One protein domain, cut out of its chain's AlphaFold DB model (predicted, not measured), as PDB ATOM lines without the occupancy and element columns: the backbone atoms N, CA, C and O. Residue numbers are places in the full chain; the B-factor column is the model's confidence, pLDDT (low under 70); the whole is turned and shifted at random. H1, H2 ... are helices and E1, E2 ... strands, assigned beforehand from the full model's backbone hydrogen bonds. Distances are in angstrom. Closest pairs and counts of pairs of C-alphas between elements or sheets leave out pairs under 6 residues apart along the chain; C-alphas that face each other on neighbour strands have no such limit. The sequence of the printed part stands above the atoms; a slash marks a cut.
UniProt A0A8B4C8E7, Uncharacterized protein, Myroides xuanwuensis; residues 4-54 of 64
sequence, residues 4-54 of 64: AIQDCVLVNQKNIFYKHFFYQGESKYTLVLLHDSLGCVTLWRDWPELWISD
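Overview. This is residues 4 to 54 of the 64 residues of an uncharacterized protein of Myroides xuanwuensis (UniProt A0A8B4C8E7). The model is a long two-stranded hairpin, E1 and E2, with two short helices, H1 and H2, placed loosely near E2. A long link folds back from the end of E2 to the helices, and its residues 25 to 31 stick out. The printed part has 51 residues, with two named strands and then two named helices in the order E1, E2, H1, H2; the sheet, E1 - E2, is antiparallel and the class is mixed, helices and strands. The whole is loose, with a radius of gyration of the C-alphas of 12.3 A, and elongated, with spans of 34 by 22 by 16 A.

Along the chain. Find C-alpha 4 at (-42.756, -18.440, -46.377); from there E1, residues 4 to 11, runs 20.8 A. Next comes E2, residues 14 to 22, which runs 24.1 A to C-alpha 22 at (-41.278, -18.086, -52.366). After residues 23 to 40 look for H1, residues 41 to 44, 5.9 A long. H2, residues 47 to 53, runs 10.0 A to C-alpha 53 at (-48.587, -9.837, -53.581).

Arrangement. Begin at the hairpin of E1 and E2, whose directions stand at 151 degrees. Look there for N 5 and O 20, 2.9 A apart, and N 11 and O 14, 2.8 A apart, both within hydrogen-bond range. The closest C-alphas of E2 and H1 are those of Lys 19 and Val 41, 7.1 A apart. For E2 and H2 they are those of Phe 21 and Glu 49, 7.7 A apart. E1 is apart from H1 and from H2. H1 and H2 meet only through their link. In H2 every O i to N i+4 pair is within hydrogen-bond range; H1 is too short for such a pair.

Size, cuts and confidence. The two C-alphas farthest apart, those of Gln 13 and Asp 54, are 36.3 A apart. The printed part has no cut. The link from E2 to H1 is long, with 18 residues; the other two are tight. The mean pLDDT of the printed part is 86.0, and residue 54 is under 70.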
ATOM      1  N   ALA A   4     -43.931 -18.913 -47.088       86.75
ATOM      2  CA  ALA A   4     -42.756 -18.440 -46.377       86.75
ATOM      3  C   ALA A   4     -42.197 -19.569 -45.517       86.75
ATOM      4  O   ALA A   4     -42.955 -20.267 -44.844       86.75
ATOM      5  N   ILE A   5     -40.878 -19.721 -45.523       92.38
ATOM      6  CA  ILE A   5     -40.161 -20.585 -44.585       92.38
ATOM      7  C   ILE A   5     -39.265 -19.737 -43.697       92.38
ATOM      8  O   ILE A   5     -38.871 -18.624 -44.056       92.38
ATOM      9  N   GLN A   6     -38.948 -20.279 -42.532       93.50
ATOM     10  CA  GLN A   6     -37.978 -19.723 -41.605       93.50
ATOM     11  C   GLN A   6     -36.944 -20.796 -41.324       93.50
ATOM     12  O   GLN A   6     -37.315 -21.942 -41.069       93.50
ATOM     13  N   ASP A   7     -35.674 -20.428 -41.399       95.25
ATOM     14  CA  ASP A   7     -34.575 -21.369 -41.222       95.25
ATOM     15  C   ASP A   7     -33.285 -20.628 -40.831       95.25
ATOM     16  O   ASP A   7     -33.234 -19.392 -40.804       95.25
ATOM     17  N   CYS A   8     -32.238 -21.384 -40.519       95.69
ATOM     18  CA  CYS A   8     -30.904 -20.893 -40.214       95.69
ATOM     19  C   CYS A   8     -29.893 -21.445 -41.220       95.69
ATOM     20  O   CYS A   8     -29.837 -22.646 -41.467       95.69
ATOM     21  N   VAL A   9     -29.034 -20.579 -41.753       95.50
ATOM     22  CA  VAL A   9     -27.921 -20.976 -42.625       95.50
ATOM     23  C   VAL A   9     -26.587 -20.682 -41.948       95.50
ATOM     24  O   VAL A   9     -26.395 -19.619 -41.358       95.50
ATOM     25  N   LEU A  10     -25.648 -21.625 -42.027       97.31
ATOM     26  CA  LEU A  10     -24.294 -21.430 -41.519       97.31
ATOM     27  C   LEU A  10     -23.475 -20.608 -42.524       97.31
ATOM     28  O   LEU A  10     -23.191 -21.069 -43.628       97.31
ATOM     29  N   VAL A  11     -23.055 -19.410 -42.126       94.69
ATOM     30  CA  VAL A  11     -22.215 -18.505 -42.923       94.69
ATOM     31  C   VAL A  11     -21.042 -18.059 -42.065       94.69
ATOM     32  O   VAL A  11     -21.240 -17.501 -40.989       94.69
ATOM     33  N   ASN A  12     -19.810 -18.295 -42.522       95.38
ATOM     34  CA  ASN A  12     -18.587 -17.906 -41.806       95.38
ATOM     35  C   ASN A  12     -18.607 -18.304 -40.316       95.38
ATOM     36  O   ASN A  12     -18.339 -17.481 -39.442       95.38
ATOM     37  N   GLN A  13     -18.971 -19.562 -40.032       96.12
ATOM     38  CA  GLN A  13     -19.083 -20.130 -38.677       96.12
ATOM     39  C   GLN A  13     -20.161 -19.492 -37.781       96.12
ATOM     40  O   GLN A  13     -20.191 -19.739 -36.576       96.12
ATOM     41  N   LYS A  14     -21.073 -18.697 -38.348       96.12
ATOM     42  CA  LYS A  14     -22.218 -18.116 -37.643       96.12
ATOM     43  C   LYS A  14     -23.517 -18.622 -38.252       96.12
ATOM     44  O   LYS A  14     -23.663 -18.645 -39.469       96.12
ATOM     45  N   ASN A  15     -24.468 -19.005 -37.407       96.31
ATOM     46  CA  ASN A  15     -25.817 -19.329 -37.857       96.31
ATOM     47  C   ASN A  15     -26.599 -18.034 -38.065       96.31
ATOM     48  O   ASN A  15     -26.808 -17.273 -37.120       96.31
ATOM     49  N   ILE A  16     -27.006 -17.788 -39.304       93.69
ATOM     50  CA  ILE A  16     -27.787 -16.623 -39.704       93.69
ATOM     51  C   ILE A  16     -29.225 -17.068 -39.925       93.69
ATOM     52  O   ILE A  16     -29.502 -17.901 -40.787       93.69
ATOM     53  N   PHE A  17     -30.138 -16.504 -39.140       94.38
ATOM     54  CA  PHE A  17     -31.568 -16.711 -39.320       94.38
ATOM     55  C   PHE A  17     -32.072 -15.939 -40.539       94.38
ATOM     56  O   PHE A  17     -31.720 -14.770 -40.726       94.38
ATOM     57  N   TYR A  18     -32.944 -16.556 -41.330       93.44
ATOM     58  CA  TYR A  18     -33.606 -15.897 -42.447       93.44
ATOM     59  C   TYR A  18     -35.071 -16.333 -42.572       93.44
ATOM     60  O   TYR A  18     -35.447 -17.454 -42.225       93.44
ATOM     61  N   LYS A  19     -35.908 -15.432 -43.100       92.56
ATOM     62  CA  LYS A  19     -37.268 -15.736 -43.570       92.56
ATOM     63  C   LYS A  19     -37.259 -15.627 -45.091       92.56
ATOM     64  O   LYS A  19     -36.987 -14.552 -45.622       92.56
ATOM     65  N   HIS A  20     -37.525 -16.728 -45.783       91.00
ATOM     66  CA  HIS A  20     -37.556 -16.767 -47.243       91.00
ATOM     67  C   HIS A  20     -38.992 -16.887 -47.722       91.00
ATOM     68  O   HIS A  20     -39.726 -17.775 -47.297       91.00
ATOM     69  N   PHE A  21     -39.377 -15.983 -48.614       88.31
ATOM     70  CA  PHE A  21     -40.679 -15.973 -49.250       88.31
ATOM     71  C   PHE A  21     -40.546 -16.467 -50.687       88.31
ATOM     72  O   PHE A  21     -39.804 -15.888 -51.481       88.31
ATOM     73  N   PHE A  22     -41.278 -17.521 -51.027       83.50
ATOM     74  CA  PHE A  22     -41.278 -18.086 -52.366       83.50
ATOM     75  C   PHE A  22     -42.327 -17.403 -53.235       83.50
ATOM     76  O   PHE A  22     -43.510 -17.319 -52.890       83.50
ATOM     77  N   TYR A  23     -41.886 -16.973 -54.410       78.94
ATOM     78  CA  TYR A  23     -42.761 -16.530 -55.480       78.94
ATOM     79  C   TYR A  23     -42.979 -17.684 -56.463       78.94
ATOM     80  O   TYR A  23     -42.025 -18.258 -56.977       78.94
ATOM     81  N   GLN A  24     -44.239 -18.031 -56.731       71.62
ATOM     82  CA  GLN A  24     -44.621 -19.157 -57.602       71.62
ATOM     83  C   GLN A  24     -44.515 -18.836 -59.112       71.62
ATOM     84  O   GLN A  24     -45.264 -19.388 -59.913       71.62
ATOM     85  N   GLY A  25     -43.628 -17.927 -59.516       74.88
ATOM     86  CA  GLY A  25     -43.404 -17.564 -60.919       74.88
ATOM     87  C   GLY A  25     -41.920 -17.534 -61.271       74.88
ATOM     88  O   GLY A  25     -41.066 -17.619 -60.392       74.88
ATOM     89  N   GLU A  26     -41.606 -17.393 -62.558       73.25
ATOM     90  CA  GLU A  26     -40.218 -17.248 -62.995       73.25
ATOM     91  C   GLU A  26     -39.647 -15.914 -62.499       73.25
ATOM     92  O   GLU A  26     -40.113 -14.839 -62.879       73.25
ATOM     93  N   SER A  27     -38.630 -15.986 -61.640       74.50
ATOM     94  CA  SER A  27     -37.795 -14.843 -61.281       74.50
ATOM     95  C   SER A  27     -36.357 -15.136 -61.670       74.50
ATOM     96  O   SER A  27     -35.803 -16.178 -61.332       74.50
ATOM     97  N   LYS A  28     -35.736 -14.181 -62.359       82.12
ATOM     98  CA  LYS A  28     -34.315 -14.238 -62.713       82.12
ATOM     99  C   LYS A  28     -33.405 -13.798 -61.560       82.12
ATOM    100  O   LYS A  28     -32.206 -14.054 -61.598       82.12
ATOM    101  N   TYR A  29     -33.961 -13.122 -60.554       85.38
ATOM    102  CA  TYR A  29     -33.198 -12.475 -59.490       85.38
ATOM    103  C   TYR A  29     -33.747 -12.818 -58.108       85.38
ATOM    104  O   TYR A  29     -34.957 -12.955 -57.916       85.38
ATOM    105  N   THR A  30     -32.839 -12.882 -57.137       88.00
ATOM    106  CA  THR A  30     -33.167 -13.002 -55.717       88.00
ATOM    107  C   THR A  30     -32.956 -11.650 -55.059       88.00
ATOM    108  O   THR A  30     -31.842 -11.127 -55.060       88.00
ATOM    109  N   LEU A  31     -34.019 -11.077 -54.496       87.19
ATOM    110  CA  LEU A  31     -33.905  -9.884 -53.667       87.19
ATOM    111  C   LEU A  31     -33.534 -10.301 -52.244       87.19
ATOM    112  O   LEU A  31     -34.266 -11.052 -51.603       87.19
ATOM    113  N   VAL A  32     -32.408  -9.791 -51.752       90.06
ATOM    114  CA  VAL A  32     -31.973  -9.995 -50.370       90.06
ATOM    115  C   VAL A  32     -32.176  -8.695 -49.612       90.06
ATOM    116  O   VAL A  32     -31.619  -7.660 -49.967       90.06
ATOM    117  N   LEU A  33     -32.989  -8.762 -48.567       88.38
ATOM    118  CA  LEU A  33     -33.222  -7.657 -47.652       88.38
ATOM    119  C   LEU A  33     -32.342  -7.871 -46.425       88.38
ATOM    120  O   LEU A  33     -32.226  -8.995 -45.936       88.38
ATOM    121  N   LEU A  34     -31.750  -6.798 -45.910       89.56
ATOM    122  CA  LEU A  34     -30.950  -6.806 -44.686       89.56
ATOM    123  C   LEU A  34     -31.469  -5.703 -43.771       89.56
ATOM    124  O   LEU A  34     -31.744  -4.596 -44.232       89.56
ATOM    125  N   HIS A  35     -31.671  -6.013 -42.491       87.44
ATOM    126  CA  HIS A  35     -32.043  -4.987 -41.520       87.44
ATOM    127  C   HIS A  35     -30.781  -4.246 -41.077       87.44
ATOM    128  O   HIS A  35     -29.681  -4.796 -41.106       87.44
ATOM    129  N   ASP A  36     -30.944  -3.011 -40.625       84.81
ATOM    130  CA  ASP A  36     -29.842  -2.263 -40.034       84.81
ATOM    131  C   ASP A  36     -29.656  -2.641 -38.546       84.81
ATOM    132  O   ASP A  36     -30.623  -2.957 -37.840       84.81
ATOM    133  N   SER A  37     -28.405  -2.610 -38.079       84.25
ATOM    134  CA  SER A  37     -27.993  -2.605 -36.668       84.25
ATOM    135  C   SER A  37     -28.641  -3.695 -35.790       84.25
ATOM    136  O   SER A  37     -28.549  -4.879 -36.107       84.25
ATOM    137  N   LEU A  38     -29.272  -3.314 -34.667       80.56
ATOM    138  CA  LEU A  38     -29.912  -4.214 -33.689       80.56
ATOM    139  C   LEU A  38     -31.280  -4.750 -34.149       80.56
ATOM    140  O   LEU A  38     -32.029  -5.304 -33.346       80.56
ATOM    141  N   GLY A  39     -31.641  -4.536 -35.415       82.75
ATOM    142  CA  GLY A  39     -32.887  -5.043 -35.962       82.75
ATOM    143  C   GLY A  39     -32.936  -6.569 -36.062       82.75
ATOM    144  O   GLY A  39     -31.973  -7.276 -35.779       82.75
ATOM    145  N   CYS A  40     -34.084  -7.083 -36.491       87.44
ATOM    146  CA  CYS A  40     -34.234  -8.458 -36.954       87.44
ATOM    147  C   CYS A  40     -35.385  -8.528 -37.966       87.44
ATOM    148  O   CYS A  40     -36.146  -7.569 -38.126       87.44
ATOM    149  N   VAL A  41     -35.532  -9.659 -38.662       85.44
ATOM    150  CA  VAL A  41     -36.499  -9.785 -39.772       85.44
ATOM    151  C   VAL A  41     -37.962  -9.567 -39.360       85.44
ATOM    152  O   VAL A  41     -38.788  -9.239 -40.206       85.44
ATOM    153  N   THR A  42     -38.306  -9.710 -38.074       85.19
ATOM    154  CA  THR A  42     -39.676  -9.478 -37.576       85.19
ATOM    155  C   THR A  42     -40.072  -8.004 -37.615       85.19
ATOM    156  O   THR A  42     -41.261  -7.692 -37.698       85.19
ATOM    157  N   LEU A  43     -39.101  -7.083 -37.629       85.75
ATOM    158  CA  LEU A  43     -39.366  -5.647 -37.722       85.75
ATOM    159  C   LEU A  43     -39.993  -5.243 -39.060       85.75
ATOM    160  O   LEU A  43     -40.637  -4.198 -39.135       85.75
ATOM    161  N   TRP A  44     -39.861  -6.072 -40.097       83.44
ATOM    162  CA  TRP A  44     -40.495  -5.829 -41.393       83.44
ATOM    163  C   TRP A  44     -41.983  -6.177 -41.433       83.44
ATOM    164  O   TRP A  44     -42.644  -5.814 -42.406       83.44
ATOM    165  N   ARG A  45     -42.531  -6.808 -40.381       82.88
ATOM    166  CA  ARG A  45     -43.956  -7.172 -40.274       82.88
ATOM    167  C   ARG A  45     -44.431  -7.888 -41.549       82.88
ATOM    168  O   ARG A  45     -43.857  -8.911 -41.922       82.88
ATOM    169  N   ASP A  46     -45.394  -7.292 -42.245       82.00
ATOM    170  CA  ASP A  46     -46.055  -7.856 -43.422       82.00
ATOM    171  C   ASP A  46     -45.529  -7.235 -44.727       82.00
ATOM    172  O   ASP A  46     -46.004  -7.544 -45.819       82.00
ATOM    173  N   TRP A  47     -44.528  -6.349 -44.641       83.25
ATOM    174  CA  TRP A  47     -43.989  -5.631 -45.797       83.25
ATOM    175  C   TRP A  47     -43.488  -6.556 -46.920       83.25
ATOM    176  O   TRP A  47     -43.854  -6.316 -48.074       83.25
ATOM    177  N   PRO A  48     -42.734  -7.643 -46.644       81.44
ATOM    178  CA  PRO A  48     -42.301  -8.554 -47.702       81.44
ATOM    179  C   PRO A  48     -43.470  -9.287 -48.379       81.44
ATOM    180  O   PRO A  48     -43.410  -9.588 -49.567       81.44
ATOM    181  N   GLU A  49     -44.548  -9.558 -47.640       81.00
ATOM    182  CA  GLU A  49     -45.737 -10.245 -48.160       81.00
ATOM    183  C   GLU A  49     -46.537  -9.318 -49.084       81.00
ATOM    184  O   GLU A  49     -46.948  -9.735 -50.171       81.00
ATOM    185  N   LEU A  50     -46.660  -8.037 -48.715       80.69
ATOM    186  CA  LEU A  50     -47.225  -6.997 -49.580       80.69
ATOM    187  C   LEU A  50     -46.429  -6.852 -50.883       80.69
ATOM    188  O   LEU A  50     -47.027  -6.758 -51.950       80.69
ATOM    189  N   TRP A  51     -45.096  -6.899 -50.807       76.38
ATOM    190  CA  TRP A  51     -44.219  -6.790 -51.977       76.38
ATOM    191  C   TRP A  51     -44.418  -7.918 -52.990       76.38
ATOM    192  O   TRP A  51     -44.414  -7.690 -54.194       76.38
ATOM    193  N   ILE A  52     -44.608  -9.147 -52.514       74.56
ATOM    194  CA  ILE A  52     -44.779 -10.307 -53.397       74.56
ATOM    195  C   ILE A  52     -46.215 -10.386 -53.928       74.56
ATOM    196  O   ILE A  52     -46.443 -10.882 -55.034       74.56
ATOM    197  N   SER A  53     -47.189  -9.899 -53.154       71.44
ATOM    198  CA  SER A  53     -48.587  -9.837 -53.581       71.44
ATOM    199  C   SER A  53     -48.831  -8.728 -54.607       71.44
ATOM    200  O   SER A  53     -49.673  -8.894 -55.492       71.44
ATOM    201  N   ASP A  54     -48.119  -7.605 -54.500       67.62
ATOM    202  CA  ASP A  54     -48.288  -6.454 -55.380       67.62
ATOM    203  C   ASP A  54     -47.280  -6.474 -56.540       67.62
ATOM    204  O   ASP A  54     -46.160  -5.972 -56.450       67.62
TER     205      ASP A  54